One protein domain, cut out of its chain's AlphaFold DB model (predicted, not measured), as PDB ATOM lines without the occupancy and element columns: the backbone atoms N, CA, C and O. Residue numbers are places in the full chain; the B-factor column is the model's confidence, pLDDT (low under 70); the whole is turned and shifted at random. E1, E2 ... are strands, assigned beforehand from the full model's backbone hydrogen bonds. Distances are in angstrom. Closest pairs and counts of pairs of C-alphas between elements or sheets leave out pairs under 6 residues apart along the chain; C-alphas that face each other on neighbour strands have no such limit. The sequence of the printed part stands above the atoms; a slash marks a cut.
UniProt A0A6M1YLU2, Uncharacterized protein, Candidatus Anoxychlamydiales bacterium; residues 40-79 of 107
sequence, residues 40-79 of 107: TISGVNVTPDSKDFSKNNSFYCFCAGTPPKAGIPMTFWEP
ATOM      1  N   THR A  40      38.048 -26.641 -28.657       85.94
ATOM      2  CA  THR A  40      36.677 -26.904 -28.204       85.94
ATOM      3  C   THR A  40      36.583 -26.657 -26.705       85.94
ATOM      4  O   THR A  40      37.343 -27.225 -25.923       85.94
ATOM      5  N   ILE A  41      35.625 -25.831 -26.293       88.31
ATOM      6  CA  ILE A  41      35.348 -25.506 -24.891       88.31
ATOM      7  C   ILE A  41      33.935 -25.979 -24.585       88.31
ATOM      8  O   ILE A  41      32.991 -25.558 -25.248       88.31
ATOM      9  N   SER A  42      33.763 -26.837 -23.574       88.06
ATOM     10  CA  SER A  42      32.425 -27.261 -23.129       88.06
ATOM     11  C   SER A  42      31.595 -27.922 -24.255       88.06
ATOM     12  O   SER A  42      30.373 -27.824 -24.294       88.06
ATOM     13  N   GLY A  43      32.273 -28.554 -25.222       80.69
ATOM     14  CA  GLY A  43      31.653 -29.161 -26.406       80.69
ATOM     15  C   GLY A  43      31.331 -28.205 -27.560       80.69
ATOM     16  O   GLY A  43      30.886 -28.657 -28.614       80.69
ATOM     17  N   VAL A  44      31.595 -26.904 -27.404       84.12
ATOM     18  CA  VAL A  44      31.450 -25.895 -28.460       84.12
ATOM     19  C   VAL A  44      32.808 -25.623 -29.102       84.12
ATOM     20  O   VAL A  44      33.763 -25.254 -28.419       84.12
ATOM     21  N   ASN A  45      32.892 -25.798 -30.421       84.44
ATOM     22  CA  ASN A  45      34.078 -25.439 -31.194       84.44
ATOM     23  C   ASN A  45      34.128 -23.913 -31.366       84.44
ATOM     24  O   ASN A  45      33.205 -23.328 -31.936       84.44
ATOM     25  N   VAL A  46      35.186 -23.277 -30.857       83.38
ATOM     26  CA  VAL A  46      35.387 -21.821 -30.961       83.38
ATOM     27  C   VAL A  46      36.143 -21.419 -32.231       83.38
ATOM     28  O   VAL A  46      36.266 -20.230 -32.519       83.38
ATOM     29  N   THR A  47      36.607 -22.396 -33.011       79.44
ATOM     30  CA  THR A  47      37.339 -22.195 -34.259       79.44
ATOM     31  C   THR A  47      36.491 -22.663 -35.452       79.44
ATOM     32  O   THR A  47      36.432 -23.861 -35.742       79.44
ATOM     33  N   PRO A  48      35.826 -21.740 -36.170       65.69
ATOM     34  CA  PRO A  48      34.802 -22.078 -37.163       65.69
ATOM     35  C   PRO A  48      35.323 -22.849 -38.387       65.69
ATOM     36  O   PRO A  48      34.584 -23.657 -38.948       65.69
ATOM     37  N   ASP A  49      36.586 -22.654 -38.774       73.25
ATOM     38  CA  ASP A  49      37.136 -23.219 -40.016       73.25
ATOM     39  C   ASP A  49      37.809 -24.594 -39.843       73.25
ATOM     40  O   ASP A  49      38.111 -25.278 -40.823       73.25
ATOM     41  N   SER A  50      38.013 -25.050 -38.603       68.19
ATOM     42  CA  SER A  50      38.670 -26.327 -38.298       68.19
ATOM     43  C   SER A  50      37.658 -27.377 -37.839       68.19
ATOM     44  O   SER A  50      36.969 -27.189 -36.835       68.19
ATOM     45  N   LYS A  51      37.573 -28.506 -38.553       65.88
ATOM     46  CA  LYS A  51      36.717 -29.639 -38.168       65.88
ATOM     47  C   LYS A  51      37.439 -30.538 -37.168       65.88
ATOM     48  O   LYS A  51      38.505 -31.060 -37.474       65.88
ATOM     49  N   ASP A  52      36.820 -30.746 -36.008       65.06
ATOM     50  CA  ASP A  52      37.265 -31.716 -35.005       65.06
ATOM     51  C   ASP A  52      36.536 -33.061 -35.173       65.06
ATOM     52  O   ASP A  52      35.350 -33.106 -35.512       65.06
ATOM     53  N   PHE A  53      37.241 -34.159 -34.899       60.53
ATOM     54  CA  PHE A  53      36.677 -35.509 -34.793       60.53
ATOM     55  C   PHE A  53      36.336 -35.878 -33.339       60.53
ATOM     56  O   PHE A  53      35.555 -36.801 -33.103       60.53
ATOM     57  N   SER A  54      36.890 -35.153 -32.363       61.75
ATOM     58  CA  SER A  54      36.615 -35.310 -30.938       61.75
ATOM     59  C   SER A  54      35.344 -34.548 -30.553       61.75
ATOM     60  O   SER A  54      35.315 -33.320 -30.522       61.75
ATOM     61  N   LYS A  55      34.265 -35.273 -30.237       62.25
ATOM     62  CA  LYS A  55      33.050 -34.686 -29.658       62.25
ATOM     63  C   LYS A  55      33.013 -34.950 -28.161       62.25
ATOM     64  O   LYS A  55      32.711 -36.057 -27.725       62.25
ATOM     65  N   ASN A  56      33.258 -33.909 -27.378       65.69
ATOM     66  CA  ASN A  56      32.886 -33.884 -25.973       65.69
ATOM     67  C   ASN A  56      31.498 -33.246 -25.845       65.69
ATOM     68  O   ASN A  56      31.324 -32.107 -26.254       65.69
ATOM     69  N   ASN A  57      30.525 -33.956 -25.274       71.00
ATOM     70  CA  ASN A  57      29.154 -33.457 -25.114       71.00
ATOM     71  C   ASN A  57      28.836 -32.964 -23.686       71.00
ATOM     72  O   ASN A  57      27.672 -32.810 -23.319       71.00
ATOM     73  N   SER A  58      29.863 -32.777 -22.858       81.50
ATOM     74  CA  SER A  58      29.747 -32.451 -21.436       81.50
ATOM     75  C   SER A  58      30.069 -30.978 -21.221       81.50
ATOM     76  O   SER A  58      31.160 -30.523 -21.565       81.50
ATOM     77  N   PHE A  59      29.148 -30.241 -20.598       85.81
ATOM     78  CA  PHE A  59      29.371 -28.824 -20.308       85.81
ATOM     79  C   PHE A  59      30.343 -28.601 -19.136       85.81
ATOM     80  O   PHE A  59      31.098 -27.630 -19.105       85.81
ATOM     81  N   TYR A  60      30.344 -29.531 -18.184       89.81
ATOM     82  CA  TYR A  60      31.137 -29.508 -16.961       89.81
ATOM     83  C   TYR A  60      31.795 -30.873 -16.745       89.81
ATOM     84  O   TYR A  60      31.269 -31.903 -17.169       89.81
ATOM     85  N   CYS A  61      32.945 -30.885 -16.078       88.31
ATOM     86  CA  CYS A  61      33.621 -32.098 -15.640       88.31
ATOM     87  C   CYS A  61      33.926 -32.028 -14.141       88.31
ATOM     88  O   CYS A  61      34.180 -30.960 -13.584       88.31
ATOM     89  N   PHE A  62      33.893 -33.187 -13.484       92.62
ATOM     90  CA  PHE A  62      34.317 -33.333 -12.097       92.62
ATOM     91  C   PHE A  62      35.518 -34.272 -12.055       92.62
ATOM     92  O   PHE A  62      35.419 -35.435 -12.444       92.62
ATOM     93  N   CYS A  63      36.656 -33.759 -11.595       87.75
ATOM     94  CA  CYS A  63      37.863 -34.547 -11.391       87.75
ATOM     95  C   CYS A  63      37.918 -35.057  -9.948       87.75
ATOM     96  O   CYS A  63      37.523 -34.358  -9.008       87.75
ATOM     97  N   ALA A  64      38.440 -36.271  -9.779       92.00
ATOM     98  CA  ALA A  64      38.613 -36.886  -8.469       92.00
ATOM     99  C   ALA A  64      39.461 -36.005  -7.524       92.00
ATOM    100  O   ALA A  64      40.432 -35.367  -7.941       92.00
ATOM    101  N   GLY A  65      39.082 -35.978  -6.245       91.25
ATOM    102  CA  GLY A  65      39.728 -35.203  -5.181       91.25
ATOM    103  C   GLY A  65      38.775 -34.932  -4.013       91.25
ATOM    104  O   GLY A  65      37.561 -35.064  -4.163       91.25
ATOM    105  N   THR A  66      39.317 -34.545  -2.856       92.38
ATOM    106  CA  THR A  66      38.547 -34.124  -1.671       92.38
ATOM    107  C   THR A  66      39.002 -32.722  -1.255       92.38
ATOM    108  O   THR A  66      40.095 -32.590  -0.703       92.38
ATOM    109  N   PRO A  67      38.212 -31.667  -1.516       89.19
ATOM    110  CA  PRO A  67      36.926 -31.657  -2.228       89.19
ATOM    111  C   PRO A  67      37.056 -31.956  -3.740       89.19
ATOM    112  O   PRO A  67      38.138 -31.774  -4.310       89.19
ATOM    113  N   PRO A  68      35.973 -32.413  -4.402       91.62
ATOM    114  CA  PRO A  68      35.975 -32.669  -5.841       91.62
ATOM    115  C   PRO A  68      36.223 -31.374  -6.619       91.62
ATOM    116  O   PRO A  68      35.679 -30.319  -6.289       91.62
ATOM    117  N   LYS A  69      37.046 -31.451  -7.668       93.94
ATOM    118  CA  LYS A  69      37.381 -30.293  -8.506       93.94
ATOM    119  C   LYS A  69      36.389 -30.210  -9.660       93.94
ATOM    120  O   LYS A  69      36.376 -31.095 -10.513       93.94
ATOM    121  N   ALA A  70      35.573 -29.161  -9.681       93.19
ATOM    122  CA  ALA A  70      34.733 -28.830 -10.826       93.19
ATOM    123  C   ALA A  70      35.558 -28.072 -11.876       93.19
ATOM    124  O   ALA A  70      36.334 -27.182 -11.528       93.19
ATOM    125  N   GLY A  71      35.396 -28.420 -13.150       92.00
ATOM    126  CA  GLY A  71      36.091 -27.790 -14.265       92.00
ATOM    127  C   GLY A  71      35.230 -27.719 -15.522       92.00
ATOM    128  O   GLY A  71      34.161 -28.326 -15.612       92.00
ATOM    129  N   ILE A  72      35.715 -26.962 -16.501       90.62
ATOM    130  CA  ILE A  72      35.155 -26.918 -17.853       90.62
ATOM    131  C   ILE A  72      36.082 -27.757 -18.725       90.62
ATOM    132  O   ILE A  72      37.291 -27.519 -18.718       90.62
ATOM    133  N   PRO A  73      35.564 -28.743 -19.466       88.25
ATOM    134  CA  PRO A  73      36.427 -29.542 -20.301       88.25
ATOM    135  C   PRO A  73      36.813 -28.760 -21.562       88.25
ATOM    136  O   PRO A  73      35.969 -28.143 -22.217       88.25
ATOM    137  N   MET A  74      38.098 -28.815 -21.900       87.69
ATOM    138  CA  MET A  74      38.686 -28.176 -23.075       87.69
ATOM    139  C   MET A  74      39.512 -29.192 -23.863       87.69
ATOM    140  O   MET A  74      40.177 -30.036 -23.263       87.69
ATOM    141  N   THR A  75      39.466 -29.124 -25.191       85.12
ATOM    142  CA  THR A  75      40.289 -29.953 -26.083       85.12
ATOM    143  C   THR A  75      40.925 -29.076 -27.152       85.12
ATOM    144  O   THR A  75      40.261 -28.210 -27.713       85.12
ATOM    145  N   PHE A  76      42.217 -29.274 -27.389       87.44
ATOM    146  CA  PHE A  76      43.024 -28.556 -28.375       87.44
ATOM    147  C   PHE A  76      44.309 -29.353 -28.636       87.44
ATOM    148  O   PHE A  76      44.642 -30.259 -27.866       87.44
ATOM    149  N   TRP A  77      45.037 -29.034 -29.705       84.62
ATOM    150  CA  TRP A  77      46.324 -29.669 -29.991       84.62
ATOM    151  C   TRP A  77      47.443 -28.976 -29.223       84.62
ATOM    152  O   TRP A  77      47.907 -27.918 -29.624       84.62
ATOM    153  N   GLU A  78      47.887 -29.558 -28.112       86.88
ATOM    154  CA  GLU A  78      48.971 -28.981 -27.315       86.88
ATOM    155  C   GLU A  78      50.362 -29.294 -27.914       86.88
ATOM    156  O   GLU A  78      50.665 -30.462 -28.192       86.88
ATOM    157  N   PRO A  79      51.259 -28.298 -28.069       81.44
ATOM    158  CA  PRO A  79      52.645 -28.532 -28.451       81.44
ATOM    159  C   PRO A  79      53.395 -29.199 -27.291       81.44
ATOM    160  O   PRO A  79      53.808 -28.550 -26.337       81.44
TER     161      PRO A  79
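This is residues 40 to 79 of the 107 residues of an uncharacterized protein of Candidatus Anoxychlamydiales bacterium (UniProt A0A6M1YLU2). With little regular structure, the domain is a small two-stranded hairpin, E1 and E2, towards one end of an elongated, mostly irregular chain. At the other end the long loop of residues 40 to 60 swings out and folds back, residues 46 to 51 sticking out, while residues 76 to 79 run off to one side. The printed part has 40 residues, with no named helix and two antiparallel strands, E1 then E2; the class is all strand, though named elements hold only 6 residues. It is loose, with a radius of gyration of the C-alphas of 12.1 A and spans of 40 by 23 by 14 A.

E1, residues 61 to 63, begins at C-alpha 61 (33.621, -32.098, -15.640) and is 6.5 A long. E2, residues 69 to 71, is 6.4 A long and ends at C-alpha 71 (36.091, -27.790, -14.265).

E1 and E2 form a hairpin through a tight link, their directions 150 degrees apart. C-alphas 62 and 70 face each other at 4.7 A. N 61 and O 71, 2.9 A, and N 71 and O 61, 2.8 A, are within hydrogen-bond range.

The C-alphas farthest apart, those of Asp 49 and Thr 66, are 39.9 A apart. The printed part has no cut. Residue 48 and residues 50 to 56 have pLDDT under 70.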